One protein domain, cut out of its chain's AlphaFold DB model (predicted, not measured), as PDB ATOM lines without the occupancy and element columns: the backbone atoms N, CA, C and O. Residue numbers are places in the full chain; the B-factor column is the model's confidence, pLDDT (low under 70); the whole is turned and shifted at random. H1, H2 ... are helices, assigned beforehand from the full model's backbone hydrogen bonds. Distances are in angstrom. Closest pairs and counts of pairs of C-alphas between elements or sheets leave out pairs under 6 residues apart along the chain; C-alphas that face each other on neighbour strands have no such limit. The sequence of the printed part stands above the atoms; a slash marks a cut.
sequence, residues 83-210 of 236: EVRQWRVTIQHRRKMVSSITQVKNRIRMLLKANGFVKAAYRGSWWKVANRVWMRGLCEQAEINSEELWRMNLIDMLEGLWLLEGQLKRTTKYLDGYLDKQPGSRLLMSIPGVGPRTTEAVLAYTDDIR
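What this domain is: This is residues 83 to 210 of the 236 residues of the protein "DEDD_Tnp_IS110 domain-containing protein" of marine sediment metagenome (UniProt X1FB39). Two long helices, H1 and H3, run side by side in opposite ways and make the length of a rod. At one end of this pair, H2 packs on the first part of H3, and at the other end H5 crosses the pair with the short H4 packed on it. The printed part has 128 residues, with five named helices in the order H1 H2 H3 H4 H5 and no named strand: all helix. It is loose, with a radius of gyration of the C-alphas of 19.7 A, and spans 64 by 28 by 20 A.

Where its parts are: H1, residues 83 to 114, begins with C-alpha 83 at (135.780, 278.510, 336.442) and is 46.5 A long. H2 is residues 129 to 140. H3, residues 150 to 179, is 42.3 A long, from C-alpha 150 at (128.045, 276.487, 292.900). H4 is residues 185 to 189. H5, residues 196 to 206, ends with C-alpha 206 at (134.668, 291.880, 336.708).

How they stand to each other: H1 and H3 touch at a shallow tilt of 26 degrees, opposite ways; their closest C-alphas, of Ile 101 and Leu 161, are 6.2 A apart. H2 and H3 form a helical hairpin at 36 degrees, only just a steep tilt; residues 135 to 139 touch residues 151 to 158, closest at the C-alphas of Cys 139 and Arg 151, 5.3 A. H5 touches residues 84 to 91 of H1 at a steep tilt of 44 degrees, closest at C-alphas 84 and 204, 6.1 A. H5 and H3 only just touch, with 3 pairs of C-alphas within 8 A, the closest those of Leu 179 and Glu 200, 6.3 A. H4 touches H5, closest at the C-alphas of Leu 188 and Thr 199, 5.9 A. H1 and H2 are apart. In H1, H3, H4 and H5 every O i to N i+4 pair is within hydrogen-bond range; in H2, 7 of 8 are.

The domain as a whole: The farthest C-alphas, of Glu 143 and Arg 210, are 65.1 A apart. The printed part has no cut. The link from H1 to H2, residues 115 to 128, is long. Residues 141 to 142 have pLDDT under 70.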
ATOM      1  N   GLU A  83     137.196 278.407 336.800       94.38
ATOM      2  CA  GLU A  83     135.780 278.510 336.442       94.38
ATOM      3  C   GLU A  83     135.496 279.796 335.655       94.38
ATOM      4  O   GLU A  83     134.989 279.743 334.535       94.38
ATOM      5  N   VAL A  84     135.934 280.951 336.163       95.12
ATOM      6  CA  VAL A  84     135.749 282.247 335.496       95.12
ATOM      7  C   VAL A  84     136.490 282.292 334.160       95.12
ATOM      8  O   VAL A  84     135.966 282.815 333.173       95.12
ATOM      9  N   ARG A  85     137.693 281.706 334.065       95.38
ATOM     10  CA  ARG A  85     138.409 281.597 332.779       95.38
ATOM     11  C   ARG A  85     137.619 280.763 331.769       95.38
ATOM     12  O   ARG A  85     137.479 281.187 330.622       95.38
ATOM     13  N   GLN A  86     137.077 279.615 332.177       95.62
ATOM     14  CA  GLN A  86     136.243 278.765 331.316       95.62
ATOM     15  C   GLN A  86     134.946 279.469 330.900       95.62
ATOM     16  O   GLN A  86     134.541 279.381 329.735       95.62
ATOM     17  N   TRP A  87     134.344 280.240 331.804       96.81
ATOM     18  CA  TRP A  87     133.174 281.048 331.495       96.81
ATOM     19  C   TRP A  87     133.492 282.103 330.430       96.81
ATOM     20  O   TRP A  87     132.852 282.116 329.378       96.81
ATOM     21  N   ARG A  88     134.560 282.898 330.608       96.25
ATOM     22  CA  ARG A  88     135.030 283.883 329.609       96.25
ATOM     23  C   ARG A  88     135.299 283.255 328.241       96.25
ATOM     24  O   ARG A  88     134.911 283.821 327.217       96.25
ATOM     25  N   VAL A  89     135.926 282.079 328.202       95.62
ATOM     26  CA  VAL A  89     136.163 281.343 326.948       95.62
ATOM     27  C   VAL A  89     134.844 280.953 326.282       95.62
ATOM     28  O   VAL A  89     134.699 281.136 325.074       95.62
ATOM     29  N   THR A  90     133.858 280.490 327.051       97.81
ATOM     30  CA  THR A  90     132.534 280.116 326.526       97.81
ATOM     31  C   THR A  90     131.766 281.331 325.988       97.81
ATOM     32  O   THR A  90     131.184 281.259 324.902       97.81
ATOM     33  N   ILE A  91     131.841 282.482 326.669       97.31
ATOM     34  CA  ILE A  91     131.301 283.768 326.185       97.31
ATOM     35  C   ILE A  91     131.916 284.119 324.825       97.31
ATOM     36  O   ILE A  91     131.209 284.421 323.857       97.31
ATOM     37  N   GLN A  92     133.247 284.050 324.728       96.38
ATOM     38  CA  GLN A  92     133.961 284.365 323.496       96.38
ATOM     39  C   GLN A  92     133.645 283.366 322.377       96.38
ATOM     40  O   GLN A  92     133.496 283.764 321.221       96.38
ATOM     41  N   HIS A  93     133.496 282.083 322.704       97.31
ATOM     42  CA  HIS A  93     133.082 281.050 321.761       97.31
ATOM     43  C   HIS A  93     131.698 281.355 321.175       97.31
ATOM     44  O   HIS A  93     131.542 281.369 319.953       97.31
ATOM     45  N   ARG A  94     130.720 281.726 322.014       98.12
ATOM     46  CA  ARG A  94     129.396 282.173 321.555       98.12
ATOM     47  C   ARG A  94     129.497 283.357 320.593       98.12
ATOM     48  O   ARG A  94     128.866 283.346 319.537       98.12
ATOM     49  N   ARG A  95     130.296 284.377 320.927       97.31
ATOM     50  CA  ARG A  95     130.515 285.545 320.051       97.31
ATOM     51  C   ARG A  95     131.109 285.144 318.699       97.31
ATOM     52  O   ARG A  95     130.641 285.631 317.672       97.31
ATOM     53  N   LYS A  96     132.092 284.236 318.689       97.50
ATOM     54  CA  LYS A  96     132.676 283.695 317.453       97.50
ATOM     55  C   LYS A  96     131.628 282.969 316.610       97.50
ATOM     56  O   LYS A  96     131.537 283.266 315.428       97.50
ATOM     57  N   MET A  97     130.783 282.125 317.207       98.12
ATOM     58  CA  MET A  97     129.699 281.447 316.481       98.12
ATOM     59  C   MET A  97     128.723 282.428 315.821       98.12
ATOM     60  O   MET A  97     128.375 282.245 314.658       98.12
ATOM     61  N   VAL A  98     128.316 283.498 316.514       98.38
ATOM     62  CA  VAL A  98     127.456 284.546 315.924       98.38
ATOM     63  C   VAL A  98     128.128 285.201 314.710       98.38
ATOM     64  O   VAL A  98     127.481 285.409 313.680       98.38
ATOM     65  N   SER A  99     129.429 285.491 314.811       98.31
ATOM     66  CA  SER A  99     130.213 286.023 313.691       98.31
ATOM     67  C   SER A  99     130.273 285.032 312.525       98.31
ATOM     68  O   SER A  99     129.927 285.393 311.403       98.31
ATOM     69  N   SER A 100     130.599 283.762 312.787       98.25
ATOM     70  CA  SER A 100     130.652 282.703 311.772       98.25
ATOM     71  C   SER A 100     129.309 282.508 311.066       98.25
ATOM     72  O   SER A 100     129.269 282.460 309.842       98.25
ATOM     73  N   ILE A 101     128.195 282.492 311.804       98.62
ATOM     74  CA  ILE A 101     126.840 282.439 311.229       98.62
ATOM     75  C   ILE A 101     126.608 283.614 310.279       98.62
ATOM     76  O   ILE A 101     126.093 283.430 309.179       98.62
ATOM     77  N   THR A 102     126.995 284.825 310.685       98.38
ATOM     78  CA  THR A 102     126.845 286.028 309.856       98.38
ATOM     79  C   THR A 102     127.690 285.936 308.584       98.38
ATOM     80  O   THR A 102     127.204 286.244 307.498       98.38
ATOM     81  N   GLN A 103     128.927 285.448 308.697       98.50
ATOM     82  CA  GLN A 103     129.825 285.243 307.561       98.50
ATOM     83  C   GLN A 103     129.265 284.216 306.571       98.50
ATOM     84  O   GLN A 103     129.188 284.509 305.380       98.50
ATOM     85  N   VAL A 104     128.809 283.052 307.046       98.38
ATOM     86  CA  VAL A 104     128.195 282.020 306.192       98.38
ATOM     87  C   VAL A 104     126.939 282.560 305.508       98.38
ATOM     88  O   VAL A 104     126.790 282.428 304.295       98.38
ATOM     89  N   LYS A 105     126.076 283.266 306.247       98.38
ATOM     90  CA  LYS A 105     124.883 283.924 305.696       98.38
ATOM     91  C   LYS A 105     125.220 284.898 304.566       98.38
ATOM     92  O   LYS A 105     124.546 284.913 303.536       98.38
ATOM     93  N   ASN A 106     126.260 285.704 304.738       98.06
ATOM     94  CA  ASN A 106     126.699 286.639 303.706       98.06
ATOM     95  C   ASN A 106     127.290 285.913 302.492       98.06
ATOM     96  O   ASN A 106     126.955 286.273 301.368       98.06
ATOM     97  N   ARG A 107     128.088 284.859 302.698       98.12
ATOM     98  CA  ARG A 107     128.632 284.035 301.607       98.12
ATOM     99  C   ARG A 107     127.531 283.383 300.774       98.12
ATOM    100  O   ARG A 107     127.573 283.493 299.555       98.12
ATOM    101  N   ILE A 108     126.513 282.804 301.414       98.06
ATOM    102  CA  ILE A 108     125.340 282.233 300.729       98.06
ATOM    103  C   ILE A 108     124.643 283.294 299.871       98.06
ATOM    104  O   ILE A 108     124.377 283.059 298.698       98.06
ATOM    105  N   ARG A 109     124.377 284.486 300.424       97.50
ATOM    106  CA  ARG A 109     123.740 285.576 299.663       97.50
ATOM    107  C   ARG A 109     124.572 286.007 298.457       97.50
ATOM    108  O   ARG A 109     124.009 286.241 297.395       97.50
ATOM    109  N   MET A 110     125.889 286.122 298.622       97.62
ATOM    110  CA  MET A 110     126.786 286.493 297.528       97.62
ATOM    111  C   MET A 110     126.832 285.417 296.444       97.62
ATOM    112  O   MET A 110     126.772 285.758 295.266       97.62
ATOM    113  N   LEU A 111     126.863 284.140 296.831       96.94
ATOM    114  CA  LEU A 111     126.818 283.013 295.902       96.94
ATOM    115  C   LEU A 111     125.517 283.000 295.090       96.94
ATOM    116  O   LEU A 111     125.551 282.868 293.872       96.94
ATOM    117  N   LEU A 112     124.377 283.193 295.755       96.50
ATOM    118  CA  LEU A 112     123.070 283.269 295.104       96.50
ATOM    119  C   LEU A 112     122.994 284.457 294.138       96.50
ATOM    120  O   LEU A 112     122.577 284.293 292.994       96.50
ATOM    121  N   LYS A 113     123.478 285.633 294.554       96.62
ATOM    122  CA  LYS A 113     123.534 286.825 293.699       96.62
ATOM    123  C   LYS A 113     124.399 286.611 292.454       96.62
ATOM    124  O   LYS A 113     124.004 287.053 291.380       96.62
ATOM    125  N   ALA A 114     125.547 285.944 292.591       95.31
ATOM    126  CA  ALA A 114     126.437 285.635 291.471       95.31
ATOM    127  C   ALA A 114     125.780 284.721 290.422       95.31
ATOM    128  O   ALA A 114     126.139 284.791 289.254       95.31
ATOM    129  N   ASN A 115     124.781 283.931 290.825       94.00
ATOM    130  CA  ASN A 115     124.035 283.015 289.962       94.00
ATOM    131  C   ASN A 115     122.622 283.537 289.627       94.00
ATOM    132  O   ASN A 115     121.697 282.761 289.413       94.00
ATOM    133  N   GLY A 116     122.425 284.862 289.626       94.50
ATOM    134  CA  GLY A 116     121.183 285.507 289.175       94.50
ATOM    135  C   GLY A 116     120.081 285.655 290.233       94.50
ATOM    136  O   GLY A 116     119.107 286.381 290.018       94.50
ATOM    137  N   PHE A 117     120.234 285.072 291.422       95.31
ATOM    138  CA  PHE A 117     119.258 285.182 292.509       95.31
ATOM    139  C   PHE A 117     119.525 286.429 293.365       95.31
ATOM    140  O   PHE A 117     120.066 286.365 294.467       95.31
ATOM    141  N   VAL A 118     119.139 287.603 292.860       93.44
ATOM    142  CA  VAL A 118     119.318 288.904 293.544       93.44
ATOM    143  C   VAL A 118     118.366 289.136 294.725       93.44
ATOM    144  O   VAL A 118     118.643 289.969 295.591       93.44
ATOM    145  N   LYS A 119     117.255 288.400 294.790       94.25
ATOM    146  CA  LYS A 119     116.266 288.457 295.875       94.25
ATOM    147  C   LYS A 119     115.854 287.048 296.290       94.25
ATOM    148  O   LYS A 119     115.924 286.119 295.491       94.25
ATOM    149  N   ALA A 120     115.405 286.909 297.534       94.69
ATOM    150  CA  ALA A 120     114.825 285.659 298.005       94.69
ATOM    151  C   ALA A 120     113.519 285.356 297.250       94.69
ATOM    152  O   ALA A 120     112.781 286.288 296.915       94.69
ATOM    153  N   ALA A 121     113.219 284.075 297.019       94.69
ATOM    154  CA  ALA A 121     112.011 283.663 296.301       94.69
ATOM    155  C   ALA A 121     110.714 284.110 296.999       94.69
ATOM    156  O   ALA A 121     109.779 284.561 296.344       94.69
ATOM    157  N   TYR A 122     110.673 284.044 298.333       95.94
ATOM    158  CA  TYR A 122     109.519 284.432 299.141       95.94
ATOM    159  C   TYR A 122     109.773 285.721 299.934       95.94
ATOM    160  O   TYR A 122     110.875 285.974 300.433       95.94
ATOM    161  N   ARG A 123     108.713 286.520 300.123       94.31
ATOM    162  CA  ARG A 123     108.769 287.841 300.773       94.31
ATOM    163  C   ARG A 123     109.380 287.798 302.185       94.31
ATOM    164  O   ARG A 123     108.947 287.057 303.079       94.31
ATOM    165  N   GLY A 124     110.319 288.711 302.428       92.25
ATOM    166  CA  GLY A 124     110.951 288.946 303.727       92.25
ATOM    167  C   GLY A 124     112.382 288.413 303.800       92.25
ATOM    168  O   GLY A 124     113.103 288.395 302.810       92.25
ATOM    169  N   SER A 125     112.814 288.018 305.000       94.00
ATOM    170  CA  SER A 125     114.188 287.561 305.235       94.00
ATOM    171  C   SER A 125     114.544 286.312 304.417       94.00
ATOM    172  O   SER A 125     113.795 285.331 304.412       94.00
ATOM    173  N   TRP A 126     115.751 286.309 303.841       96.06
ATOM    174  CA  TRP A 126     116.415 285.143 303.233       96.06
ATOM    175  C   TRP A 126     116.406 283.898 304.133       96.06
ATOM    176  O   TRP A 126     116.434 282.774 303.652       96.06
ATOM    177  N   TRP A 127     116.349 284.093 305.450       96.56
ATOM    178  CA  TRP A 127     116.505 283.028 306.439       96.56
ATOM    179  C   TRP A 127     115.180 282.478 306.976       96.56
ATOM    180  O   TRP A 127     115.207 281.690 307.923       96.56
ATOM    181  N   LYS A 128     114.033 282.889 306.416       95.62
ATOM    182  CA  LYS A 128     112.732 282.260 306.702       95.62
ATOM    183  C   LYS A 128     112.735 280.796 306.259       95.62
ATOM    184  O   LYS A 128     113.412 280.453 305.294       95.62
ATOM    185  N   VAL A 129     111.925 279.963 306.915       95.75
ATOM    186  CA  VAL A 129     111.819 278.523 306.611       95.75
ATOM    187  C   VAL A 129     111.536 278.281 305.125       95.75
ATOM    188  O   VAL A 129     112.300 277.564 304.492       95.75
ATOM    189  N   ALA A 130     110.546 278.965 304.541       96.88
ATOM    190  CA  ALA A 130     110.212 278.834 303.117       96.88
ATOM    191  C   ALA A 130     111.396 279.148 302.180       96.88
ATOM    192  O   ALA A 130     111.671 278.400 301.249       96.88
ATOM    193  N   ASN A 131     112.156 280.213 302.465       97.19
ATOM    194  CA  ASN A 131     113.341 280.566 301.679       97.19
ATOM    195  C   ASN A 131     114.491 279.567 301.876       97.19
ATOM    196  O   ASN A 131     115.243 279.320 300.942       97.19
ATOM    197  N   ARG A 132     114.624 278.957 303.059       96.25
ATOM    198  CA  ARG A 132     115.615 277.894 303.303       96.25
ATOM    199  C   ARG A 132     115.273 276.599 302.576       96.25
ATOM    200  O   ARG A 132     116.186 275.949 302.087       96.25
ATOM    201  N   VAL A 133     113.990 276.244 302.505       95.75
ATOM    202  CA  VAL A 133     113.512 275.107 301.704       95.75
ATOM    203  C   VAL A 133     113.768 275.371 300.225       95.75
ATOM    204  O   VAL A 133     114.345 274.525 299.562       95.75
ATOM    205  N   TRP A 134     113.456 276.572 299.730       96.00
ATOM    206  CA  TRP A 134     113.778 276.962 298.355       96.00
ATOM    207  C   TRP A 134     115.277 276.877 298.044       96.00
ATOM    208  O   TRP A 134     115.643 276.260 297.051       96.00
ATOM    209  N   MET A 135     116.148 277.431 298.899       95.94
ATOM    210  CA  MET A 135     117.602 277.343 298.700       95.94
ATOM    211  C   MET A 135     118.101 275.891 298.661       95.94
ATOM    212  O   MET A 135     119.031 275.610 297.920       95.94
ATOM    213  N   ARG A 136     117.483 274.984 299.428       94.50
ATOM    214  CA  ARG A 136     117.771 273.544 299.357       94.50
ATOM    215  C   ARG A 136     117.263 272.917 298.061       94.50
ATOM    216  O   ARG A 136     118.017 272.213 297.408       94.50
ATOM    217  N   GLY A 137     116.046 273.258 297.644       93.12
ATOM    218  CA  GLY A 137     115.475 272.785 296.383       93.12
ATOM    219  C   GLY A 137     116.308 273.181 295.161       93.12
ATOM    220  O   GLY A 137     116.399 272.402 294.223       93.12
ATOM    221  N   LEU A 138     116.998 274.331 295.188       91.06
ATOM    222  CA  LEU A 138     117.955 274.697 294.132       91.06
ATOM    223  C   LEU A 138     119.080 273.665 293.967       91.06
ATOM    224  O   LEU A 138     119.619 273.549 292.876       91.06
ATOM    225  N   CYS A 139     119.442 272.934 295.022       87.31
ATOM    226  CA  CYS A 139     120.474 271.898 294.988       87.31
ATOM    227  C   CYS A 139     119.936 270.520 294.558       87.31
ATOM    228  O   CYS A 139     120.728 269.672 294.174       87.31
ATOM    229  N   GLU A 140     118.619 270.296 294.621       79.19
ATOM    230  CA  GLU A 140     117.974 268.981 294.427       79.19
ATOM    231  C   GLU A 140     117.343 268.811 293.028       79.19
ATOM    232  O   GLU A 140     116.868 267.732 292.689       79.19
ATOM    233  N   GLN A 141     117.301 269.872 292.214       66.06
ATOM    234  CA  GLN A 141     116.466 269.937 291.005       66.06
ATOM    235  C   GLN A 141     117.018 269.230 289.748       66.06
ATOM    236  O   GLN A 141     116.254 269.057 288.802       66.06
ATOM    237  N   ALA A 142     118.285 268.801 289.719       62.19
ATOM    238  CA  ALA A 142     118.891 268.027 288.625       62.19
ATOM    239  C   ALA A 142     120.264 267.462 289.044       62.19
ATOM    240  O   ALA A 142     120.831 267.910 290.043       62.19
ATOM    241  N   GLU A 143     120.827 266.524 288.269       74.75
ATOM    242  CA  GLU A 143     122.253 266.184 288.386       74.75
ATOM    243  C   GLU A 143     123.102 267.446 288.190       74.75
ATOM    244  O   GLU A 143     122.940 268.184 287.217       74.75
ATOM    245  N   ILE A 144     123.998 267.709 289.142       74.56
ATOM    246  CA  ILE A 144     124.859 268.890 289.110       74.56
ATOM    247  C   ILE A 144     125.881 268.706 287.989       74.56
ATOM    248  O   ILE A 144     126.809 267.906 288.108       74.56
ATOM    249  N   ASN A 145     125.721 269.467 286.909       78.38
ATOM    250  CA  ASN A 145     126.695 269.510 285.823       78.38
ATOM    251  C   ASN A 145     127.829 270.513 286.129       78.38
ATOM    252  O   ASN A 145     127.802 271.246 287.123       78.38
ATOM    253  N   SER A 146     128.847 270.557 285.266       81.31
ATOM    254  CA  SER A 146     130.051 271.378 285.461       81.31
ATOM    255  C   SER A 146     129.798 272.889 285.544       81.31
ATOM    256  O   SER A 146     130.638 273.607 286.082       81.31
ATOM    257  N   GLU A 147     128.662 273.386 285.051       82.69
ATOM    258  CA  GLU A 147     128.299 274.811 285.102       82.69
ATOM    259  C   GLU A 147     127.561 275.182 286.401       82.69
ATOM    260  O   GLU A 147     127.472 276.353 286.772       82.69
ATOM    261  N   GLU A 148     127.090 274.187 287.156       88.19
ATOM    262  CA  GLU A 148     126.270 274.373 288.354       88.19
ATOM    263  C   GLU A 148     126.979 273.972 289.657       88.19
ATOM    264  O   GLU A 148     126.347 273.870 290.709       88.19
ATOM    265  N   LEU A 149     128.310 273.822 289.632       90.06
ATOM    266  CA  LEU A 149     129.138 273.461 290.798       90.06
ATOM    267  C   LEU A 149     128.925 274.372 292.019       90.06
ATOM    268  O   LEU A 149     129.163 273.978 293.162       90.06
ATOM    269  N   TRP A 150     128.435 275.595 291.814       92.62
ATOM    270  CA  TRP A 150     128.045 276.487 292.900       92.62
ATOM    271  C   TRP A 150     126.962 275.883 293.812       92.62
ATOM    272  O   TRP A 150     126.931 276.212 294.997       92.62
ATOM    273  N   ARG A 151     126.109 274.978 293.316       93.25
ATOM    274  CA  ARG A 151     125.081 274.290 294.111       93.25
ATOM    275  C   ARG A 151     125.678 273.359 295.165       93.25
ATOM    276  O   ARG A 151     125.123 273.294 296.260       93.25
ATOM    277  N   MET A 152     126.837 272.749 294.889       91.25
ATOM    278  CA  MET A 152     127.612 271.996 295.891       91.25
ATOM    279  C   MET A 152     128.077 272.916 297.024       91.25
ATOM    280  O   MET A 152     127.829 272.663 298.198       91.25
ATOM    281  N   ASN A 153     128.649 274.071 296.672       93.12
ATOM    282  CA  ASN A 153     129.047 275.064 297.674       93.12
ATOM    283  C   ASN A 153     127.847 275.569 298.491       93.12
ATOM    284  O   ASN A 153     127.975 275.862 299.681       93.12
ATOM    285  N   LEU A 154     126.683 275.723 297.852       95.88
ATOM    286  CA  LEU A 154     125.471 276.171 298.524       95.88
ATOM    287  C   LEU A 154     124.990 275.148 299.559       95.88
ATOM    288  O   LEU A 154     124.705 275.561 300.686       95.88
ATOM    289  N   ILE A 155     124.909 273.859 299.210       94.75
ATOM    290  CA  ILE A 155     124.423 272.831 300.140       94.75
ATOM    291  C   ILE A 155     125.343 272.716 301.363       94.75
ATOM    292  O   ILE A 155     124.852 272.851 302.486       94.75
ATOM    293  N   ASP A 156     126.664 272.669 301.168       95.44
ATOM    294  CA  ASP A 156     127.650 272.621 302.260       95.44
ATOM    295  C   ASP A 156     127.514 273.820 303.209       95.44
ATOM    296  O   ASP A 156     127.543 273.700 304.438       95.44
ATOM    297  N   MET A 157     127.328 275.022 302.652       97.69
ATOM    298  CA  MET A 157     127.132 276.224 303.460       97.69
ATOM    299  C   MET A 157     125.793 276.218 304.207       97.69
ATOM    300  O   MET A 157     125.730 276.724 305.330       97.69
ATOM    301  N   LEU A 158     124.721 275.678 303.620       97.50
ATOM    302  CA  LEU A 158     123.415 275.558 304.280       97.50
ATOM    303  C   LEU A 158     123.457 274.554 305.437       97.50
ATOM    304  O   LEU A 158     122.862 274.816 306.488       97.50
ATOM    305  N   GLU A 159     124.165 273.441 305.270       96.81
ATOM    306  CA  GLU A 159     124.393 272.442 306.316       96.81
ATOM    307  C   GLU A 159     125.265 272.997 307.441       96.81
ATOM    308  O   GLU A 159     124.877 272.962 308.613       96.81
ATOM    309  N   GLY A 160     126.394 273.623 307.090       97.75
ATOM    310  CA  GLY A 160     127.262 274.300 308.049       97.75
ATOM    311  C   GLY A 160     126.525 275.398 308.822       97.75
ATOM    312  O   GLY A 160     126.690 275.529 310.037       97.75
ATOM    313  N   LEU A 161     125.649 276.155 308.154       98.12
ATOM    314  CA  LEU A 161     124.804 277.152 308.808       98.12
ATOM    315  C   LEU A 161     123.849 276.515 309.824       98.12
ATOM    316  O   LEU A 161     123.719 277.030 310.935       98.12
ATOM    317  N   TRP A 162     123.189 275.412 309.462       97.69
ATOM    318  CA  TRP A 162     122.278 274.700 310.359       97.69
ATOM    319  C   TRP A 162     123.005 274.172 311.602       97.69
ATOM    320  O   TRP A 162     122.539 274.386 312.727       97.69
ATOM    321  N   LEU A 163     124.187 273.578 311.416       98.19
ATOM    322  CA  LEU A 163     125.031 273.102 312.509       98.19
ATOM    323  C   LEU A 163     125.423 274.243 313.459       98.19
ATOM    324  O   LEU A 163     125.240 274.127 314.675       98.19
ATOM    325  N   LEU A 164     125.922 275.359 312.917       98.25
ATOM    326  CA  LEU A 164     126.331 276.522 313.708       98.25
ATOM    327  C   LEU A 164     125.153 277.145 314.469       98.25
ATOM    328  O   LEU A 164     125.299 277.499 315.639       98.25
ATOM    329  N   GLU A 165     123.978 277.266 313.844       98.25
ATOM    330  CA  GLU A 165     122.768 277.775 314.503       98.25
ATOM    331  C   GLU A 165     122.333 276.854 315.663       98.25
ATOM    332  O   GLU A 165     121.988 277.341 316.746       98.25
ATOM    333  N   GLY A 166     122.429 275.531 315.490       98.38
ATOM    334  CA  GLY A 166     122.163 274.549 316.545       98.38
ATOM    335  C   GLY A 166     123.168 274.603 317.702       98.38
ATOM    336  O   GLY A 166     122.780 274.567 318.876       98.38
ATOM    337  N   GLN A 167     124.462 274.735 317.399       98.38
ATOM    338  CA  GLN A 167     125.516 274.921 318.403       98.38
ATOM    339  C   GLN A 167     125.321 276.228 319.181       98.38
ATOM    340  O   GLN A 167     125.304 276.202 320.413       98.38
ATOM    341  N   LEU A 168     125.053 277.342 318.489       98.62
ATOM    342  CA  LEU A 168     124.774 278.632 319.120       98.62
ATOM    343  C   LEU A 168     123.586 278.543 320.086       98.62
ATOM    344  O   LEU A 168     123.659 279.099 321.186       98.62
ATOM    345  N   LYS A 169     122.510 277.841 319.707       98.56
ATOM    346  CA  LYS A 169     121.340 277.632 320.573       98.56
ATOM    347  C   LYS A 169     121.710 276.859 321.841       98.56
ATOM    348  O   LYS A 169     121.352 277.299 322.932       98.56
ATOM    349  N   ARG A 170     122.453 275.749 321.721       98.25
ATOM    350  CA  ARG A 170     122.919 274.967 322.885       98.25
ATOM    351  C   ARG A 170     123.803 275.792 323.815       98.25
ATOM    352  O   ARG A 170     123.541 275.833 325.012       98.25
ATOM    353  N   THR A 171     124.811 276.471 323.274       98.12
ATOM    354  CA  THR A 171     125.733 277.285 324.075       98.12
ATOM    355  C   THR A 171     125.018 278.457 324.734       98.12
ATOM    356  O   THR A 171     125.274 278.736 325.898       98.12
ATOM    357  N   THR A 172     124.090 279.115 324.032       98.31
ATOM    358  CA  THR A 172     123.291 280.200 324.623       98.31
ATOM    359  C   THR A 172     122.435 279.676 325.774       98.31
ATOM    360  O   THR A 172     122.512 280.241 326.855       98.31
ATOM    361  N   LYS A 173     121.746 278.537 325.607       98.31
ATOM    362  CA  LYS A 173     120.958 277.911 326.683       98.31
ATOM    363  C   LYS A 173     121.805 277.574 327.913       98.31
ATOM    364  O   LYS A 173     121.373 277.814 329.035       98.31
ATOM    365  N   TYR A 174     122.996 277.007 327.709       97.69
ATOM    366  CA  TYR A 174     123.915 276.720 328.813       97.69
ATOM    367  C   TYR A 174     124.307 278.001 329.554       97.69
ATOM    368  O   TYR A 174     124.237 278.057 330.777       97.69
ATOM    369  N   LEU A 175     124.688 279.034 328.805       98.00
ATOM    370  CA  LEU A 175     125.115 280.298 329.377       98.00
ATOM    371  C   LEU A 175     123.975 281.060 330.070       98.00
ATOM    372  O   LEU A 175     124.227 281.719 331.069       98.00
ATOM    373  N   ASP A 176     122.739 280.986 329.570       97.62
ATOM    374  CA  ASP A 176     121.559 281.529 330.259       97.62
ATOM    375  C   ASP A 176     121.380 280.836 331.621       97.62
ATOM    376  O   ASP A 176     121.375 281.495 332.656       97.62
ATOM    377  N   GLY A 177     121.374 279.498 331.647       97.44
ATOM    378  CA  GLY A 177     121.226 278.743 332.897       97.44
ATOM    379  C   GLY A 177     122.406 278.885 333.869       97.44
ATOM    380  O   GLY A 177     122.223 278.753 335.079       97.44
ATOM    381  N   TYR A 178     123.618 279.142 333.369       97.25
ATOM    382  CA  TYR A 178     124.769 279.462 334.214       97.25
ATOM    383  C   TYR A 178     124.632 280.865 334.817       97.25
ATOM    384  O   TYR A 178     124.860 281.028 336.014       97.25
ATOM    385  N   LEU A 179     124.213 281.854 334.017       97.12
ATOM    386  CA  LEU A 179     124.010 283.239 334.442       97.12
ATOM    387  C   LEU A 179     122.921 283.379 335.512       97.12
ATOM    388  O   LEU A 179     123.097 284.145 336.459       97.12
ATOM    389  N   ASP A 180     121.828 282.623 335.396       95.62
ATOM    390  CA  ASP A 180     120.711 282.655 336.351       95.62
ATOM    391  C   ASP A 180     121.132 282.299 337.785       95.62
ATOM    392  O   ASP A 180     120.492 282.720 338.748       95.62
ATOM    393  N   LYS A 181     122.231 281.551 337.932       95.50
ATOM    394  CA  LYS A 181     122.805 281.152 339.224       95.50
ATOM    395  C   LYS A 181     123.812 282.161 339.776       95.50
ATOM    396  O   LYS A 181     124.246 282.011 340.914       95.50
ATOM    397  N   GLN A 182     124.204 283.166 338.990       95.19
ATOM    398  CA  GLN A 182     125.234 284.118 339.391       95.19
ATOM    399  C   GLN A 182     124.658 285.244 340.256       95.19
ATOM    400  O   GLN A 182     123.652 285.859 339.876       95.19
ATOM    401  N   PRO A 183     125.311 285.582 341.382       92.62
ATOM    402  CA  PRO A 183     124.964 286.760 342.162       92.62
ATOM    403  C   PRO A 183     125.018 288.033 341.310       92.62
ATOM    404  O   PRO A 183     125.903 288.212 340.476       92.62
ATOM    405  N   GLY A 184     124.058 288.934 341.517       90.44
ATOM    406  CA  GLY A 184     123.999 290.211 340.802       90.44
ATOM    407  C   GLY A 184     123.452 290.140 339.370       90.44
ATOM    408  O   GLY A 184     123.225 291.193 338.781       90.44
ATOM    409  N   SER A 185     123.157 288.951 338.824       95.12
ATOM    410  CA  SER A 185     122.584 288.807 337.475       95.12
ATOM    411  C   SER A 185     121.258 289.564 337.322       95.12
ATOM    412  O   SER A 185     121.119 290.401 336.432       95.12
ATOM    413  N   ARG A 186     120.309 289.343 338.241       95.19
ATOM    414  CA  ARG A 186     119.004 290.032 338.260       95.19
ATOM    415  C   ARG A 186     119.133 291.540 338.456       95.19
ATOM    416  O   ARG A 186     118.397 292.290 337.828       95.19
ATOM    417  N   LEU A 187     120.063 291.972 339.310       95.75
ATOM    418  CA  LEU A 187     120.287 293.391 339.590       95.75
ATOM    419  C   LEU A 187     120.852 294.119 338.366       95.75
ATOM    420  O   LEU A 187     120.415 295.212 338.044       95.75
ATOM    421  N   LEU A 188     121.805 293.517 337.659       94.94
ATOM    422  CA  LEU A 188     122.342 294.110 336.436       94.94
ATOM    423  C   LEU A 188     121.292 294.145 335.321       94.94
ATOM    424  O   LEU A 188     121.185 295.151 334.629       94.94
ATOM    425  N   MET A 189     120.489 293.087 335.180       96.56
ATOM    426  CA  MET A 189     119.422 293.030 334.176       96.56
ATOM    427  C   MET A 189     118.218 293.934 334.482       96.56
ATOM    428  O   MET A 189     117.383 294.122 333.602       96.56
ATOM    429  N   SER A 190     118.107 294.513 335.686       96.88
ATOM    430  CA  SER A 190     117.071 295.518 335.972       96.88
ATOM    431  C   SER A 190     117.399 296.891 335.377       96.88
ATOM    432  O   SER A 190     116.514 297.741 335.271       96.88
ATOM    433  N   ILE A 191     118.647 297.111 334.950       95.94
ATOM    434  CA  ILE A 191     119.067 298.337 334.272       95.94
ATOM    435  C   ILE A 191     118.504 298.327 332.839       95.94
ATOM    436  O   ILE A 191     118.780 297.390 332.079       95.94
ATOM    437  N   PRO A 192     117.762 299.367 332.414       95.50
ATOM    438  CA  PRO A 192     117.235 299.450 331.056       95.50
ATOM    439  C   PRO A 192     118.322 299.265 329.988       95.50
ATOM    440  O   PRO A 192     119.366 299.914 330.015       95.50
ATOM    441  N   GLY A 193     118.076 298.360 329.037       92.62
ATOM    442  CA  GLY A 193     119.013 298.037 327.952       92.62
ATOM    443  C   GLY A 193     120.105 297.017 328.307       92.62
ATOM    444  O   GLY A 193     120.832 296.574 327.415       92.62
ATOM    445  N   VAL A 194     120.211 296.580 329.566       95.12
ATOM    446  CA  VAL A 194     121.183 295.563 329.988       95.12
ATOM    447  C   VAL A 194     120.557 294.171 329.917       95.12
ATOM    448  O   VAL A 194     119.817 293.733 330.789       95.12
ATOM    449  N   GLY A 195     120.876 293.449 328.843       95.75
ATOM    450  CA  GLY A 195     120.428 292.071 328.646       95.75
ATOM    451  C   GLY A 195     121.342 291.014 329.286       95.75
ATOM    452  O   GLY A 195     122.414 291.331 329.818       95.75
ATOM    453  N   PRO A 196     120.993 289.721 329.147       96.56
ATOM    454  CA  PRO A 196     121.734 288.615 329.756       96.56
ATOM    455  C   PRO A 196     123.179 288.528 329.258       96.56
ATOM    456  O   PRO A 196     124.095 288.289 330.034       96.56
ATOM    457  N   ARG A 197     123.429 288.788 327.969       95.75
ATOM    458  CA  ARG A 197     124.786 288.699 327.398       95.75
ATOM    459  C   ARG A 197     125.708 289.820 327.886       95.75
ATOM    460  O   ARG A 197     126.895 289.585 328.096       95.75
ATOM    461  N   THR A 198     125.164 291.022 328.072       94.81
ATOM    462  CA  THR A 198     125.903 292.154 328.648       94.81
ATOM    463  C   THR A 198     126.193 291.890 330.120       94.81
ATOM    464  O   THR A 198     127.335 292.019 330.547       94.81
ATOM    465  N   THR A 199     125.184 291.437 330.867       96.19
ATOM    466  CA  THR A 199     125.305 291.065 332.282       96.19
ATOM    467  C   THR A 199     126.372 290.002 332.500       96.19
ATOM    468  O   THR A 199     127.263 290.165 333.327       96.19
ATOM    469  N   GLU A 200     126.326 288.937 331.706       95.44
ATOM    470  CA  GLU A 200     127.313 287.869 331.718       95.44
ATOM    471  C   GLU A 200     128.735 288.390 331.485       95.44
ATOM    472  O   GLU A 200     129.648 288.045 332.232       95.44
ATOM    473  N   ALA A 201     128.934 289.239 330.474       93.56
ATOM    474  CA  ALA A 201     130.243 289.818 330.212       93.56
ATOM    475  C   ALA A 201     130.712 290.689 331.387       93.56
ATOM    476  O   ALA A 201     131.867 290.593 331.793       93.56
ATOM    477  N   VAL A 202     129.828 291.500 331.968       94.25
ATOM    478  CA  VAL A 202     130.163 292.333 333.128       94.25
ATOM    479  C   VAL A 202     130.582 291.466 334.311       94.25
ATOM    480  O   VAL A 202     131.672 291.676 334.837       94.25
ATOM    481  N   LEU A 203     129.792 290.466 334.695       95.44
ATOM    482  CA  LEU A 203     130.104 289.595 335.832       95.44
ATOM    483  C   LEU A 203     131.393 288.800 335.599       95.44
ATOM    484  O   LEU A 203     132.313 288.867 336.412       95.44
ATOM    485  N   ALA A 204     131.512 288.124 334.453       95.31
ATOM    486  CA  ALA A 204     132.666 287.283 334.154       95.31
ATOM    487  C   ALA A 204     133.969 288.084 334.091       95.31
ATOM    488  O   ALA A 204     135.011 287.617 334.554       95.31
ATOM    489  N   TYR A 205     133.947 289.277 333.489       93.19
ATOM    490  CA  TYR A 205     135.145 290.103 333.340       93.19
ATOM    491  C   TYR A 205     135.441 290.949 334.573       93.19
ATOM    492  O   TYR A 205     136.610 291.245 334.811       93.19
ATOM    493  N   THR A 206     134.442 291.286 335.385       93.06
ATOM    494  CA  THR A 206     134.668 291.880 336.708       93.06
ATOM    495  C   THR A 206     135.356 290.882 337.615       93.06
ATOM    496  O   THR A 206     136.425 291.213 338.128       93.06
ATOM    497  N   ASP A 207     134.821 289.660 337.700       92.38
ATOM    498  CA  ASP A 207     135.240 288.638 338.659       92.38
ATOM    499  C   ASP A 207     135.218 289.206 340.091       92.38
ATOM    500  O   ASP A 207     134.142 289.507 340.606       92.38
ATOM    501  N   ASP A 208     136.378 289.480 340.691       89.62
ATOM    502  CA  ASP A 208     136.469 290.209 341.954       89.62
ATOM    503  C   ASP A 208     136.503 291.730 341.738       89.62
ATOM    504  O   ASP A 208     137.489 292.282 341.243       89.62
ATOM    505  N   ILE A 209     135.458 292.435 342.177       89.25
ATOM    506  CA  ILE A 209     135.378 293.901 342.096       89.25
ATOM    507  C   ILE A 209     136.489 294.613 342.887       89.25
ATOM    508  O   ILE A 209     136.917 295.700 342.502       89.25
ATOM    509  N   ARG A 210     137.023 293.993 343.949       90.44
ATOM    510  CA  ARG A 210     138.064 294.579 344.814       90.44
ATOM    511  C   ARG A 210     139.405 294.738 344.100       90.44
ATOM    512  O   ARG A 210     140.273 295.458 344.583       90.44
TER     513      ARG A 210